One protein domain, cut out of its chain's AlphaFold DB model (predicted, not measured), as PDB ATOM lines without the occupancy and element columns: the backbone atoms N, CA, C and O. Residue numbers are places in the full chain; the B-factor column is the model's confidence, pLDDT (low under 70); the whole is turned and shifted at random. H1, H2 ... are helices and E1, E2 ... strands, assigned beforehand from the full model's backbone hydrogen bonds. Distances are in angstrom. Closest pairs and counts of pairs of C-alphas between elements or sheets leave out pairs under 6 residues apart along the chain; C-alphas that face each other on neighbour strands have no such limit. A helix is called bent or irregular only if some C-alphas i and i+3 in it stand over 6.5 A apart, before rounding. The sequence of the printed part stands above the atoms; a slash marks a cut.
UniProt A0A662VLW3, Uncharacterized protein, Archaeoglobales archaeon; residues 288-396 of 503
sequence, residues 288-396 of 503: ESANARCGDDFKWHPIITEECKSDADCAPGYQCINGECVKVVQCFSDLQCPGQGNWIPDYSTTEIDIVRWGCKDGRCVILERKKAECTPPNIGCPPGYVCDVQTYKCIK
ATOM      1  N   GLU A 288      12.868   9.481 -34.827       75.75
ATOM      2  CA  GLU A 288      12.138   8.646 -35.780       75.75
ATOM      3  C   GLU A 288      13.127   7.842 -36.623       75.75
ATOM      4  O   GLU A 288      14.148   8.351 -37.086       75.75
ATOM      5  N   SER A 289      12.805   6.572 -36.815       67.81
ATOM      6  CA  SER A 289      13.363   5.724 -37.855       67.81
ATOM      7  C   SER A 289      12.299   5.512 -38.935       67.81
ATOM      8  O   SER A 289      11.183   6.025 -38.851       67.81
ATOM      9  N   ALA A 290      12.634   4.743 -39.964       59.31
ATOM     10  CA  ALA A 290      11.739   4.471 -41.078       59.31
ATOM     11  C   ALA A 290      10.368   3.890 -40.684       59.31
ATOM     12  O   ALA A 290       9.390   4.126 -41.392       59.31
ATOM     13  N   ASN A 291      10.291   3.136 -39.585       63.34
ATOM     14  CA  ASN A 291       9.068   2.462 -39.149       63.34
ATOM     15  C   ASN A 291       8.880   2.383 -37.622       63.34
ATOM     16  O   ASN A 291       7.929   1.754 -37.160       63.34
ATOM     17  N   ALA A 292       9.734   3.049 -36.841       69.75
ATOM     18  CA  ALA A 292       9.596   3.168 -35.393       69.75
ATOM     19  C   ALA A 292       9.879   4.590 -34.908       69.75
ATOM     20  O   ALA A 292      10.754   5.280 -35.435       69.75
ATOM     21  N   ARG A 293       9.162   5.015 -33.872       82.19
ATOM     22  CA  ARG A 293       9.414   6.250 -33.135       82.19
ATOM     23  C   ARG A 293       9.890   5.878 -31.743       82.19
ATOM     24  O   ARG A 293       9.330   4.996 -31.102       82.19
ATOM     25  N   CYS A 294      10.901   6.576 -31.257       84.12
ATOM     26  CA  CYS A 294      11.304   6.420 -29.877       84.12
ATOM     27  C   CYS A 294      10.279   7.065 -28.940       84.12
ATOM     28  O   CYS A 294       9.995   8.265 -29.054       84.12
ATOM     29  N   GLY A 295       9.733   6.261 -28.033       82.88
ATOM     30  CA  GLY A 295       8.777   6.699 -27.024       82.88
ATOM     31  C   GLY A 295       9.452   7.344 -25.817       82.88
ATOM     32  O   GLY A 295      10.674   7.303 -25.658       82.88
ATOM     33  N   ASP A 296       8.634   7.904 -24.925       86.31
ATOM     34  CA  ASP A 296       9.086   8.477 -23.648       86.31
ATOM     35  C   ASP A 296       9.613   7.413 -22.662       86.31
ATOM     36  O   ASP A 296      10.225   7.736 -21.647       86.31
ATOM     37  N   ASP A 297       9.409   6.131 -22.965       86.31
ATOM     38  CA  ASP A 297       9.988   4.987 -22.255       86.31
ATOM     39  C   ASP A 297      11.385   4.590 -22.775       86.31
ATOM     40  O   ASP A 297      11.972   3.620 -22.282       86.31
ATOM     41  N   PHE A 298      11.942   5.367 -23.713       88.12
ATOM     42  CA  PHE A 298      13.279   5.199 -24.290       88.12
ATOM     43  C   PHE A 298      13.473   3.914 -25.100       88.12
ATOM     44  O   PHE A 298      14.606   3.435 -25.250       88.12
ATOM     45  N   LYS A 299      12.370   3.364 -25.609       83.56
ATOM     46  CA  LYS A 299      12.350   2.203 -26.493       83.56
ATOM     47  C   LYS A 299      11.838   2.582 -27.866       83.56
ATOM     48  O   LYS A 299      11.072   3.538 -28.026       83.56
ATOM     49  N   TRP A 300      12.280   1.826 -28.863       75.69
ATOM     50  CA  TRP A 300      11.694   1.924 -30.188       75.69
ATOM     51  C   TRP A 300      10.282   1.361 -30.126       75.69
ATOM     52  O   TRP A 300      10.091   0.176 -29.866       75.69
ATOM     53  N   HIS A 301       9.298   2.222 -30.355       72.31
ATOM     54  CA  HIS A 301       7.935   1.785 -30.599       72.31
ATOM     55  C   HIS A 301       7.723   1.709 -32.091       72.31
ATOM     56  O   HIS A 301       8.100   2.653 -32.795       72.31
ATOM     57  N   PRO A 302       7.066   0.655 -32.580       61.81
ATOM     58  CA  PRO A 302       6.532   0.673 -33.921       61.81
ATOM     59  C   PRO A 302       5.749   1.975 -34.125       61.81
ATOM     60  O   PRO A 302       4.991   2.410 -33.260       61.81
ATOM     61  N   ILE A 303       5.870   2.581 -35.301       62.62
ATOM     62  CA  ILE A 303       4.930   3.632 -35.714       62.62
ATOM     63  C   ILE A 303       3.509   3.020 -35.891       62.62
ATOM     64  O   ILE A 303       2.537   3.750 -36.029       62.62
ATOM     65  N   ILE A 304       3.391   1.683 -35.820       59.03
ATOM     66  CA  ILE A 304       2.218   0.814 -36.008       59.03
ATOM     67  C   ILE A 304       1.728   0.312 -34.638       59.03
ATOM     68  O   ILE A 304       2.324  -0.604 -34.082       59.03
ATOM     69  N   THR A 305       0.675   0.885 -34.054       57.75
ATOM     70  CA  THR A 305       0.323   0.536 -32.662       57.75
ATOM     71  C   THR A 305      -0.854  -0.414 -32.464       57.75
ATOM     72  O   THR A 305      -0.987  -0.897 -31.347       57.75
ATOM     73  N   GLU A 306      -1.689  -0.740 -33.459       58.25
ATOM     74  CA  GLU A 306      -2.890  -1.558 -33.193       58.25
ATOM     75  C   GLU A 306      -3.249  -2.544 -34.314       58.25
ATOM     76  O   GLU A 306      -3.082  -2.252 -35.506       58.25
ATOM     77  N   GLU A 307      -3.767  -3.707 -33.897       60.38
ATOM     78  CA  GLU A 307      -4.556  -4.579 -34.762       60.38
ATOM     79  C   GLU A 307      -5.816  -3.824 -35.192       60.38
ATOM     80  O   GLU A 307      -6.560  -3.304 -34.360       60.38
ATOM     81  N   CYS A 308      -6.084  -3.781 -36.488       75.69
ATOM     82  CA  CYS A 308      -7.215  -3.057 -37.048       75.69
ATOM     83  C   CYS A 308      -8.116  -3.993 -37.849       75.69
ATOM     84  O   CYS A 308      -7.681  -4.995 -38.420       75.69
ATOM     85  N   LYS A 309      -9.402  -3.654 -37.925       76.62
ATOM     86  CA  LYS A 309     -10.356  -4.301 -38.835       76.62
ATOM     87  C   LYS A 309     -10.671  -3.409 -40.031       76.62
ATOM     88  O   LYS A 309     -11.105  -3.905 -41.067       76.62
ATOM     89  N   SER A 310     -10.467  -2.104 -39.889       76.75
ATOM     90  CA  SER A 310     -10.742  -1.085 -40.891       76.75
ATOM     91  C   SER A 310      -9.874   0.158 -40.682       76.75
ATOM     92  O   SER A 310      -9.363   0.390 -39.590       76.75
ATOM     93  N   ASP A 311      -9.748   1.000 -41.711       74.44
ATOM     94  CA  ASP A 311      -9.009   2.275 -41.641       74.44
ATOM     95  C   ASP A 311      -9.501   3.203 -40.511       74.44
ATOM     96  O   ASP A 311      -8.747   4.045 -40.035       74.44
ATOM     97  N   ALA A 312     -10.756   3.047 -40.072       75.44
ATOM     98  CA  ALA A 312     -11.350   3.818 -38.977       75.44
ATOM     99  C   ALA A 312     -10.784   3.454 -37.594       75.44
ATOM    100  O   ALA A 312     -10.904   4.254 -36.668       75.44
ATOM    101  N   ASP A 313     -10.163   2.279 -37.469       71.88
ATOM    102  CA  ASP A 313      -9.503   1.835 -36.239       71.88
ATOM    103  C   ASP A 313      -8.101   2.461 -36.097       71.88
ATOM    104  O   ASP A 313      -7.455   2.324 -35.065       71.88
ATOM    105  N   CYS A 314      -7.622   3.170 -37.127       69.56
ATOM    106  CA  CYS A 314      -6.285   3.739 -37.166       69.56
ATOM    107  C   CYS A 314      -6.275   5.250 -36.883       69.56
ATOM    108  O   CYS A 314      -7.192   5.992 -37.238       69.56
ATOM    109  N   ALA A 315      -5.187   5.735 -36.274       64.31
ATOM    110  CA  ALA A 315      -4.985   7.164 -36.039       64.31
ATOM    111  C   ALA A 315      -4.992   7.973 -37.362       64.31
ATOM    112  O   ALA A 315      -4.643   7.440 -38.420       64.31
ATOM    113  N   PRO A 316      -5.331   9.278 -37.346       55.81
ATOM    114  CA  PRO A 316      -5.319  10.098 -38.557       55.81
ATOM    115  C   PRO A 316      -3.967  10.041 -39.295       55.81
ATOM    116  O   PRO A 316      -2.923  10.348 -38.720       55.81
ATOM    117  N   GLY A 317      -3.988   9.656 -40.577       60.91
ATOM    118  CA  GLY A 317      -2.786   9.450 -41.406       60.91
ATOM    119  C   GLY A 317      -2.328   7.988 -41.553       60.91
ATOM    120  O   GLY A 317      -1.294   7.738 -42.178       60.91
ATOM    121  N   TYR A 318      -3.093   7.036 -41.014       65.19
ATOM    122  CA  TYR A 318      -2.831   5.596 -41.061       65.19
ATOM    123  C   TYR A 318      -3.972   4.846 -41.762       65.19
ATOM    124  O   TYR A 318      -5.105   5.320 -41.778       65.19
ATOM    125  N   GLN A 319      -3.670   3.687 -42.352       68.62
ATOM    126  CA  GLN A 319      -4.652   2.779 -42.956       68.62
ATOM    127  C   GLN A 319      -4.457   1.353 -42.465       68.62
ATOM    128  O   GLN A 319      -3.337   0.941 -42.170       68.62
ATOM    129  N   CYS A 320      -5.548   0.597 -42.433       71.69
ATOM    130  CA  CYS A 320      -5.540  -0.786 -42.016       71.69
ATOM    131  C   CYS A 320      -5.135  -1.695 -43.177       71.69
ATOM    132  O   CYS A 320      -5.901  -1.907 -44.119       71.69
ATOM    133  N   ILE A 321      -3.922  -2.244 -43.123       65.88
ATOM    134  CA  ILE A 321      -3.376  -3.128 -44.156       65.88
ATOM    135  C   ILE A 321      -2.973  -4.441 -43.489       65.88
ATOM    136  O   ILE A 321      -2.144  -4.450 -42.590       65.88
ATOM    137  N   ASN A 322      -3.561  -5.558 -43.930       60.25
ATOM    138  CA  ASN A 322      -3.323  -6.902 -43.372       60.25
ATOM    139  C   ASN A 322      -3.553  -7.018 -41.852       60.25
ATOM    140  O   ASN A 322      -2.927  -7.843 -41.197       60.25
ATOM    141  N   GLY A 323      -4.475  -6.219 -41.310       69.50
ATOM    142  CA  GLY A 323      -4.780  -6.209 -39.881       69.50
ATOM    143  C   GLY A 323      -3.875  -5.302 -39.052       69.50
ATOM    144  O   GLY A 323      -4.020  -5.302 -37.841       69.50
ATOM    145  N   GLU A 324      -2.996  -4.506 -39.669       64.69
ATOM    146  CA  GLU A 324      -2.095  -3.576 -38.979       64.69
ATOM    147  C   GLU A 324      -2.296  -2.127 -39.462       64.69
ATOM    148  O   GLU A 324      -2.452  -1.867 -40.660       64.69
ATOM    149  N   CYS A 325      -2.272  -1.159 -38.540       66.06
ATOM    150  CA  CYS A 325      -2.352   0.267 -38.876       66.06
ATOM    151  C   CYS A 325      -1.023   0.814 -39.421       66.06
ATOM    152  O   CYS A 325      -0.119   1.172 -38.667       66.06
ATOM    153  N   VAL A 326      -0.914   0.962 -40.741       62.50
ATOM    154  CA  VAL A 326       0.297   1.433 -41.429       62.50
ATOM    155  C   VAL A 326       0.180   2.915 -41.785       62.50
ATOM    156  O   VAL A 326      -0.821   3.348 -42.357       62.50
ATOM    157  N   LYS A 327       1.216   3.716 -41.489       64.94
ATOM    158  CA  LYS A 327       1.281   5.128 -41.903       64.94
ATOM    159  C   LYS A 327       1.357   5.207 -43.422       64.94
ATOM    160  O   LYS A 327       2.331   4.751 -44.022       64.94
ATOM    161  N   VAL A 328       0.366   5.830 -44.049       63.94
ATOM    162  CA  VAL A 328       0.315   5.883 -45.512       63.94
ATOM    163  C   VAL A 328       1.062   7.103 -46.007       63.94
ATOM    164  O   VAL A 328       0.536   8.211 -46.091       63.94
ATOM    165  N   VAL A 329       2.329   6.878 -46.342       70.75
ATOM    166  CA  VAL A 329       3.123   7.831 -47.111       70.75
ATOM    167  C   VAL A 329       2.720   7.684 -48.574       70.75
ATOM    168  O   VAL A 329       2.862   6.610 -49.164       70.75
ATOM    169  N   GLN A 330       2.172   8.756 -49.146       80.12
ATOM    170  CA  GLN A 330       1.894   8.813 -50.577       80.12
ATOM    171  C   GLN A 330       3.210   8.805 -51.352       80.12
ATOM    172  O   GLN A 330       4.153   9.516 -51.002       80.12
ATOM    173  N   CYS A 331       3.259   8.019 -52.418       83.56
ATOM    174  CA  CYS A 331       4.441   7.883 -53.250       83.56
ATOM    175  C   CYS A 331       4.062   7.782 -54.723       83.56
ATOM    176  O   CYS A 331       2.965   7.373 -55.088       83.56
ATOM    177  N   PHE A 332       5.021   8.122 -55.570       86.50
ATOM    178  CA  PHE A 332       5.009   7.855 -57.003       86.50
ATOM    179  C   PHE A 332       6.114   6.861 -57.393       86.50
ATOM    180  O   PHE A 332       6.087   6.309 -58.488       86.50
ATOM    181  N   SER A 333       7.093   6.632 -56.509       88.56
ATOM    182  CA  SER A 333       8.190   5.676 -56.689       88.56
ATOM    183  C   SER A 333       8.747   5.199 -55.345       88.56
ATOM    184  O   SER A 333       8.576   5.871 -54.325       88.56
ATOM    185  N   ASP A 334       9.460   4.071 -55.353       85.00
ATOM    186  CA  ASP A 334      10.113   3.477 -54.172       85.00
ATOM    187  C   ASP A 334      11.079   4.445 -53.469       85.00
ATOM    188  O   ASP A 334      11.240   4.389 -52.251       85.00
ATOM    189  N   LEU A 335      11.680   5.381 -54.212       84.12
ATOM    190  CA  LEU A 335      12.601   6.394 -53.678       84.12
ATOM    191  C   LEU A 335      11.932   7.359 -52.691       84.12
ATOM    192  O   LEU A 335      12.615   8.009 -51.905       84.12
ATOM    193  N   GLN A 336      10.604   7.464 -52.731       78.50
ATOM    194  CA  GLN A 336       9.822   8.289 -51.810       78.50
ATOM    195  C   GLN A 336       9.363   7.507 -50.575       78.50
ATOM    196  O   GLN A 336       8.755   8.087 -49.676       78.50
ATOM    197  N   CYS A 337       9.657   6.208 -50.525       81.00
ATOM    198  CA  CYS A 337       9.321   5.344 -49.409       81.00
ATOM    199  C   CYS A 337      10.474   5.221 -48.408       81.00
ATOM    200  O   CYS A 337      11.625   5.521 -48.741       81.00
ATOM    201  N   PRO A 338      10.192   4.798 -47.162       74.56
ATOM    202  CA  PRO A 338      11.229   4.622 -46.154       74.56
ATOM    203  C   PRO A 338      12.342   3.685 -46.642       74.56
ATOM    204  O   PRO A 338      12.087   2.681 -47.299       74.56
ATOM    205  N   GLY A 339      13.601   4.044 -46.388       75.19
ATOM    206  CA  GLY A 339      14.750   3.314 -46.939       75.19
ATOM    207  C   GLY A 339      15.001   3.527 -48.436       75.19
ATOM    208  O   GLY A 339      15.994   3.021 -48.950       75.19
ATOM    209  N   GLN A 340      14.160   4.299 -49.134       82.62
ATOM    210  CA  GLN A 340      14.307   4.641 -50.556       82.62
ATOM    211  C   GLN A 340      14.427   3.399 -51.456       82.62
ATOM    212  O   GLN A 340      15.213   3.372 -52.400       82.62
ATOM    213  N   GLY A 341      13.692   2.334 -51.123       79.12
ATOM    214  CA  GLY A 341      13.765   1.042 -51.810       79.12
ATOM    215  C   GLY A 341      14.869   0.099 -51.317       79.12
ATOM    216  O   GLY A 341      14.929  -1.041 -51.781       79.12
ATOM    217  N   ASN A 342      15.712   0.523 -50.368       83.50
ATOM    218  CA  ASN A 342      16.727  -0.323 -49.738       83.50
ATOM    219  C   ASN A 342      16.184  -1.075 -48.518       83.50
ATOM    220  O   ASN A 342      15.146  -0.731 -47.948       83.50
ATOM    221  N   TRP A 343      16.933  -2.098 -48.107       84.31
ATOM    222  CA  TRP A 343      16.706  -2.802 -46.851       84.31
ATOM    223  C   TRP A 343      17.052  -1.910 -45.669       84.31
ATOM    224  O   TRP A 343      18.137  -1.330 -45.623       84.31
ATOM    225  N   ILE A 344      16.143  -1.846 -44.708       78.69
ATOM    226  CA  ILE A 344      16.288  -1.092 -43.462       78.69
ATOM    227  C   ILE A 344      15.868  -1.966 -42.280       78.69
ATOM    228  O   ILE A 344      15.033  -2.852 -42.471       78.69
ATOM    229  N   PRO A 345      16.409  -1.736 -41.073       79.69
ATOM    230  CA  PRO A 345      15.959  -2.430 -39.875       79.69
ATOM    231  C   PRO A 345      14.462  -2.273 -39.661       79.69
ATOM    232  O   PRO A 345      13.916  -1.180 -39.834       79.69
ATOM    233  N   ASP A 346      13.824  -3.361 -39.251       77.69
ATOM    234  CA  ASP A 346      12.448  -3.347 -38.816       77.69
ATOM    235  C   ASP A 346      12.354  -3.281 -37.292       77.69
ATOM    236  O   ASP A 346      12.390  -4.294 -36.598       77.69
ATOM    237  N   TYR A 347      12.159  -2.071 -36.781       71.75
ATOM    238  CA  TYR A 347      11.963  -1.833 -35.354       71.75
ATOM    239  C   TYR A 347      10.494  -1.958 -34.906       71.75
ATOM    240  O   TYR A 347      10.171  -1.621 -33.770       71.75
ATOM    241  N   SER A 348       9.587  -2.404 -35.785       60.00
ATOM    242  CA  SER A 348       8.187  -2.683 -35.436       60.00
ATOM    243  C   SER A 348       7.995  -4.037 -34.743       60.00
ATOM    244  O   SER A 348       6.925  -4.318 -34.210       60.00
ATOM    245  N   THR A 349       9.035  -4.872 -34.720       63.78
ATOM    246  CA  THR A 349       9.017  -6.182 -34.068       63.78
ATOM    247  C   THR A 349      10.142  -6.272 -33.041       63.78
ATOM    248  O   THR A 349      11.119  -5.528 -33.102       63.78
ATOM    249  N   THR A 350      10.027  -7.201 -32.094       63.66
ATOM    250  CA  THR A 350      11.119  -7.525 -31.163       63.66
ATOM    251  C   THR A 350      12.187  -8.426 -31.791       63.66
ATOM    252  O   THR A 350      13.197  -8.711 -31.144       63.66
ATOM    253  N   GLU A 351      11.981  -8.890 -33.027       75.19
ATOM    254  CA  GLU A 351      12.946  -9.697 -33.767       75.19
ATOM    255  C   GLU A 351      13.957  -8.810 -34.513       75.19
ATOM    256  O   GLU A 351      13.683  -7.664 -34.867       75.19
ATOM    257  N   ILE A 352      15.156  -9.348 -34.756       80.12
ATOM    258  CA  ILE A 352      16.204  -8.674 -35.535       80.12
ATOM    259  C   ILE A 352      15.872  -8.844 -37.022       80.12
ATOM    260  O   ILE A 352      16.464  -9.661 -37.722       80.12
ATOM    261  N   ASP A 353      14.879  -8.096 -37.486       84.12
ATOM    262  CA  ASP A 353      14.385  -8.140 -38.858       84.12
ATOM    263  C   ASP A 353      14.848  -6.928 -39.673       84.12
ATOM    264  O   ASP A 353      15.134  -5.848 -39.153       84.12
ATOM    265  N   ILE A 354      14.880  -7.108 -40.991       85.19
ATOM    266  CA  ILE A 354      15.012  -6.048 -41.985       85.19
ATOM    267  C   ILE A 354      13.839  -6.114 -42.961       85.19
ATOM    268  O   ILE A 354      13.361  -7.192 -43.324       85.19
ATOM    269  N   VAL A 355      13.391  -4.951 -43.423       86.81
ATOM    270  CA  VAL A 355      12.289  -4.799 -44.379       86.81
ATOM    271  C   VAL A 355      12.702  -3.954 -45.573       86.81
ATOM    272  O   VAL A 355      13.573  -3.091 -45.471       86.81
ATOM    273  N   ARG A 356      12.052  -4.187 -46.713       88.12
ATOM    274  CA  ARG A 356      12.171  -3.359 -47.915       88.12
ATOM    275  C   ARG A 356      10.823  -2.733 -48.237       88.12
ATOM    276  O   ARG A 356       9.852  -3.448 -48.483       88.12
ATOM    277  N   TRP A 357      10.771  -1.406 -48.260       84.00
ATOM    278  CA  TRP A 357       9.580  -0.668 -48.676       84.00
ATOM    279  C   TRP A 357       9.585  -0.423 -50.182       84.00
ATOM    280  O   TRP A 357      10.642  -0.260 -50.790       84.00
ATOM    281  N   GLY A 358       8.398  -0.344 -50.773       85.19
ATOM    282  CA  GLY A 358       8.218   0.094 -52.150       85.19
ATOM    283  C   GLY A 358       6.863   0.745 -52.370       85.19
ATOM    284  O   GLY A 358       5.969   0.678 -51.522       85.19
ATOM    285  N   CYS A 359       6.733   1.415 -53.506       86.81
ATOM    286  CA  CYS A 359       5.543   2.140 -53.885       86.81
ATOM    287  C   CYS A 359       4.596   1.232 -54.663       86.81
ATOM    288  O   CYS A 359       4.875   0.837 -55.796       86.81
ATOM    289  N   LYS A 360       3.449   0.920 -54.064       87.12
ATOM    290  CA  LYS A 360       2.397   0.125 -54.689       87.12
ATOM    291  C   LYS A 360       1.084   0.888 -54.603       87.12
ATOM    292  O   LYS A 360       0.702   1.348 -53.531       87.12
ATOM    293  N   ASP A 361       0.423   1.068 -55.743       86.25
ATOM    294  CA  ASP A 361      -0.863   1.773 -55.841       86.25
ATOM    295  C   ASP A 361      -0.831   3.197 -55.239       86.25
ATOM    296  O   ASP A 361      -1.781   3.663 -54.610       86.25
ATOM    297  N   GLY A 362       0.301   3.892 -55.414       81.56
ATOM    298  CA  GLY A 362       0.518   5.251 -54.912       81.56
ATOM    299  C   GLY A 362       0.805   5.345 -53.407       81.56
ATOM    300  O   GLY A 362       0.758   6.438 -52.836       81.56
ATOM    301  N   ARG A 363       1.068   4.210 -52.745       80.31
ATOM    302  CA  ARG A 363       1.291   4.112 -51.298       80.31
ATOM    303  C   ARG A 363       2.557   3.324 -50.988       80.31
ATOM    304  O   ARG A 363       2.846   2.314 -51.627       80.31
ATOM    305  N   CYS A 364       3.305   3.777 -49.989       78.25
ATOM    306  CA  CYS A 364       4.445   3.026 -49.489       78.25
ATOM    307  C   CYS A 364       3.971   1.823 -48.675       78.25
ATOM    308  O   CYS A 364       3.258   1.986 -47.688       78.25
ATOM    309  N   VAL A 365       4.392   0.627 -49.078       79.25
ATOM    310  CA  VAL A 365       4.096  -0.640 -48.399       79.25
ATOM    311  C   VAL A 365       5.373  -1.458 -48.230       79.25
ATOM    312  O   VAL A 365       6.310  -1.330 -49.021       79.25
ATOM    313  N   ILE A 366       5.417  -2.318 -47.212       80.44
ATOM    314  CA  ILE A 366       6.493  -3.302 -47.059       80.44
ATOM    315  C   ILE A 366       6.305  -4.375 -48.137       80.44
ATOM    316  O   ILE A 366       5.284  -5.058 -48.171       80.44
ATOM    317  N   LEU A 367       7.282  -4.506 -49.034       84.12
ATOM    318  CA  LEU A 367       7.276  -5.519 -50.089       84.12
ATOM    319  C   LEU A 367       7.895  -6.833 -49.612       84.12
ATOM    320  O   LEU A 367       7.443  -7.905 -50.009       84.12
ATOM    321  N   GLU A 368       8.939  -6.754 -48.786       87.12
ATOM    322  CA  GLU A 368       9.711  -7.916 -48.344       87.12
ATOM    323  C   GLU A 368      10.208  -7.749 -46.898       87.12
ATOM    324  O   GLU A 368      10.522  -6.637 -46.470       87.12
ATOM    325  N   ARG A 369      10.324  -8.873 -46.174       87.75
ATOM    326  CA  ARG A 369      10.847  -8.995 -44.800       87.75
ATOM    327  C   ARG A 369      11.858 -10.143 -44.732       87.75
ATOM    328  O   ARG A 369      11.615 -11.193 -45.330       87.75
ATOM    329  N   LYS A 370      12.969  -9.965 -44.010       89.75
ATOM    330  CA  LYS A 370      13.998 -10.997 -43.774       89.75
ATOM    331  C   LYS A 370      14.573 -10.880 -42.362       89.75
ATOM    332  O   LYS A 370      14.743  -9.770 -41.877       89.75
ATOM    333  N   LYS A 371      14.953 -12.012 -41.762       89.94
ATOM    334  CA  LYS A 371      15.757 -12.032 -40.528       89.94
ATOM    335  C   LYS A 371      17.193 -11.595 -40.814       89.94
ATOM    336  O   LYS A 371      17.785 -12.034 -41.802       89.94
ATOM    337  N   ALA A 372      17.740 -10.772 -39.933       87.62
ATOM    338  CA  ALA A 372      19.121 -10.315 -39.917       87.62
ATOM    339  C   ALA A 372      19.870 -10.867 -38.692       87.62
ATOM    340  O   ALA A 372      19.267 -11.275 -37.701       87.62
ATOM    341  N   GLU A 373      21.203 -10.891 -38.757       88.19
ATOM    342  CA  GLU A 373      22.031 -11.268 -37.600       88.19
ATOM    343  C   GLU A 373      22.144 -10.106 -36.605       88.19
ATOM    344  O   GLU A 373      22.294 -10.324 -35.403       88.19
ATOM    345  N   CYS A 374      22.073  -8.869 -37.103       81.25
ATOM    346  CA  CYS A 374      22.169  -7.664 -36.294       81.25
ATOM    347  C   CYS A 374      21.454  -6.465 -36.922       81.25
ATOM    348  O   CYS A 374      21.209  -6.421 -38.129       81.25
ATOM    349  N   THR A 375      21.192  -5.445 -36.105       77.56
ATOM    350  CA  THR A 375      20.729  -4.124 -36.555       77.56
ATOM    351  C   THR A 375      21.536  -2.999 -35.885       77.56
ATOM    352  O   THR A 375      22.085  -3.175 -34.793       77.56
ATOM    353  N   PRO A 376      21.677  -1.818 -36.513       63.84
ATOM    354  CA  PRO A 376      22.284  -0.650 -35.870       63.84
ATOM    355  C   PRO A 376      21.552  -0.271 -34.565       63.84
ATOM    356  O   PRO A 376      20.345  -0.463 -34.477       63.84
ATOM    357  N   PRO A 377      22.229   0.291 -33.546       48.12
ATOM    358  CA  PRO A 377      23.630   0.713 -33.520       48.12
ATOM    359  C   PRO A 377      24.645  -0.385 -33.141       48.12
ATOM    360  O   PRO A 377      25.781  -0.019 -32.869       48.12
ATOM    361  N   ASN A 378      24.243  -1.668 -33.106       63.34
ATOM    362  CA  ASN A 378      25.019  -2.927 -32.949       63.34
ATOM    363  C   ASN A 378      24.226  -3.955 -32.104       63.34
ATOM    364  O   ASN A 378      24.775  -4.660 -31.256       63.34
ATOM    365  N   ILE A 379      22.904  -3.983 -32.272       65.94
ATOM    366  CA  ILE A 379      21.990  -4.884 -31.572       65.94
ATOM    367  C   ILE A 379      22.155  -6.279 -32.176       65.94
ATOM    368  O   ILE A 379      22.107  -6.433 -33.393       65.94
ATOM    369  N   GLY A 380      22.361  -7.287 -31.325       76.06
ATOM    370  CA  GLY A 380      22.503  -8.692 -31.728       76.06
ATOM    371  C   GLY A 380      23.942  -9.199 -31.841       76.06
ATOM    372  O   GLY A 380      24.159 -10.403 -31.718       76.06
ATOM    373  N   CYS A 381      24.939  -8.321 -31.993       71.25
ATOM    374  CA  CYS A 381      26.325  -8.770 -32.136       71.25
ATOM    375  C   CYS A 381      27.022  -9.068 -30.798       71.25
ATOM    376  O   CYS A 381      26.841  -8.336 -29.820       71.25
ATOM    377  N   PRO A 382      27.875 -10.110 -30.747       73.25
ATOM    378  CA  PRO A 382      28.700 -10.397 -29.579       73.25
ATOM    379  C   PRO A 382      29.813  -9.344 -29.388       73.25
ATOM    380  O   PRO A 382      30.167  -8.631 -30.332       73.25
ATOM    381  N   PRO A 383      30.423  -9.251 -28.186       55.03
ATOM    382  CA  PRO A 383      31.547  -8.349 -27.933       55.03
ATOM    383  C   PRO A 383      32.690  -8.523 -28.948       55.03
ATOM    384  O   PRO A 383      33.093  -9.644 -29.253       55.03
ATOM    385  N   GLY A 384      33.226  -7.410 -29.460       51.28
ATOM    386  CA  GLY A 384      34.303  -7.399 -30.465       51.28
ATOM    387  C   GLY A 384      33.838  -7.468 -31.929       51.28
ATOM    388  O   GLY A 384      34.676  -7.451 -32.833       51.28
ATOM    389  N   TYR A 385      32.526  -7.514 -32.172       69.12
ATOM    390  CA  TYR A 385      31.917  -7.462 -33.502       69.12
ATOM    391  C   TYR A 385      31.077  -6.192 -33.651       69.12
ATOM    392  O   TYR A 385      30.530  -5.677 -32.675       69.12
ATOM    393  N   VAL A 386      30.979  -5.693 -34.881       71.56
ATOM    394  CA  VAL A 386      30.140  -4.550 -35.252       71.56
ATOM    395  C   VAL A 386      29.182  -4.986 -36.350       71.56
ATOM    396  O   VAL A 386      29.555  -5.753 -37.234       71.56
ATOM    397  N   CYS A 387      27.952  -4.495 -36.291       72.12
ATOM    398  CA  CYS A 387      26.957  -4.731 -37.317       72.12
ATOM    399  C   CYS A 387      27.301  -3.963 -38.597       72.12
ATOM    400  O   CYS A 387      27.331  -2.730 -38.595       72.12
ATOM    401  N   ASP A 388      27.542  -4.682 -39.691       78.69
ATOM    402  CA  ASP A 388      27.670  -4.084 -41.016       78.69
ATOM    403  C   ASP A 388      26.290  -3.644 -41.518       78.69
ATOM    404  O   ASP A 388      25.404  -4.465 -41.734       78.69
ATOM    405  N   VAL A 389      26.107  -2.343 -41.727       74.44
ATOM    406  CA  VAL A 389      24.821  -1.752 -42.129       74.44
ATOM    407  C   VAL A 389      24.421  -2.067 -43.571       74.44
ATOM    408  O   VAL A 389      23.274  -1.833 -43.942       74.44
ATOM    409  N   GLN A 390      25.345  -2.572 -44.394       80.62
ATOM    410  CA  GLN A 390      25.039  -2.984 -45.765       80.62
ATOM    411  C   GLN A 390      24.524  -4.422 -45.823       80.62
ATOM    412  O   GLN A 390      23.602  -4.721 -46.582       80.62
ATOM    413  N   THR A 391      25.119  -5.313 -45.028       84.56
ATOM    414  CA  THR A 391      24.806  -6.750 -45.056       84.56
ATOM    415  C   THR A 391      23.959  -7.225 -43.876       84.56
ATOM    416  O   THR A 391      23.415  -8.327 -43.942       84.56
ATOM    417  N   TYR A 392      23.819  -6.409 -42.828       84.56
ATOM    418  CA  TYR A 392      23.162  -6.730 -41.555       84.56
ATOM    419  C   TYR A 392      23.740  -7.975 -40.865       84.56
ATOM    420  O   TYR A 392      23.020  -8.775 -40.255       84.56
ATOM    421  N   LYS A 393      25.064  -8.135 -40.988       89.81
ATOM    422  CA  LYS A 393      25.855  -9.216 -40.390       89.81
ATOM    423  C   LYS A 393      26.840  -8.703 -39.356       89.81
ATOM    424  O   LYS A 393      27.348  -7.585 -39.463       89.81
ATOM    425  N   CYS A 394      27.157  -9.548 -38.381       81.00
ATOM    426  CA  CYS A 394      28.176  -9.228 -37.388       81.00
ATOM    427  C   CYS A 394      29.570  -9.436 -37.980       81.00
ATOM    428  O   CYS A 394      30.028 -10.565 -38.145       81.00
ATOM    429  N   ILE A 395      30.272  -8.340 -38.261       81.31
ATOM    430  CA  ILE A 395      31.644  -8.375 -38.763       81.31
ATOM    431  C   ILE A 395      32.633  -8.127 -37.627       81.31
ATOM    432  O   ILE A 395      32.483  -7.205 -36.820       81.31
ATOM    433  N   LYS A 396      33.672  -8.963 -37.550       72.12
ATOM    434  CA  LYS A 396      34.790  -8.720 -36.639       72.12
ATOM    435  C   LYS A 396      35.520  -7.480 -37.140       72.12
ATOM    436  O   LYS A 396      35.902  -7.432 -38.306       72.12
TER     437      LYS A 396
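AT A GLANCE: This is residues 288 to 396 of the 503 residues of an uncharacterized protein of Archaeoglobales archaeon (UniProt A0A662VLW3). A long hairpin of E6 and E7, joined along one edge by E5, makes a strongly twisted three-stranded sheet in the middle of a string of small strand hairpins. Hairpin E3 and E4 lies toward one end of the longest axis and hairpin E8 and E9 at the other, while hairpin E1 and E2 lies off the middle and the short helix H1 sits beside E6. The 109 printed residues hold nine named strands and one named helix, in the order E1 E2 E3 E4 H1 E5 E6 E7 E8 E9; the class is mostly strand, though under half of the residues are in named elements. The four sheets, E5 - E6 - E7, E1 - E2, E3 - E4 and E8 - E9, are all antiparallel. The whole is compact, with a radius of gyration of the C-alphas of 14.8 A and spans of 47 by 33 by 20 A.

HOW THE PARTS SIT: E1, residues 292 to 294, and E2, residues 300 to 302, form a hairpin, with N 293 and O 301 2.8 A apart. E3, residues 318 to 321, and E4, residues 324 to 327, form a hairpin with N 326 and O 319 2.8 A apart; E2 and E3 are apart. H1, residues 338 to 341, is irregular, with C-alphas 338 and 341 7.2 A apart; it is too short for a pair of O i and N i+4, and its one O i to N i+3 pair is not within hydrogen-bond range. E5, residues 343 to 346, E6, residues 353 to 360, and E7, residues 363 to 371, form a meander, each strand the antiparallel neighbour of the one before. N 346 and O 353 are 2.8 A apart, and N 354 and O 370 are 2.8 A apart. H1 is on this sheet, at the sheet's level, with a height over the sheet of 2.5 A; its closest C-alpha pair with E6 is Gly 341 and Trp 357, 5.5 A. The closest C-alphas of E1 and E5, Ala 292 and Asp 346, are 7.9 A apart. E4 and E7 are near each other, with 6 pairs of C-alphas within 10 A. E8, residues 385 to 388, and E9, residues 393 to 396, form a hairpin, with N 386 and O 395 2.9 A apart; E7 and E8 are apart.

IN THESE COORDINATES: E1 begins at C-alpha 292, (9.596, 3.168, -35.393). E6 is 21.5 A long from first to last C-alpha, and E7, the longest strand by residues, is 24.2 A and begins at C-alpha 363, (1.291, 4.112, -51.298). E9 ends at C-alpha 396, (34.790, -8.720, -36.639).

THE WHOLE: The two C-alphas farthest apart, those of Ala 312 and Lys 396, are 47.9 A apart. The printed part has no cut. The links E2 to E3, with 15 residues, and E7 to E8, with 13, are long. The mean pLDDT of the printed part is 75.1, and 34 residues are under 70, among them residues 302 to 307 and 321 to 328.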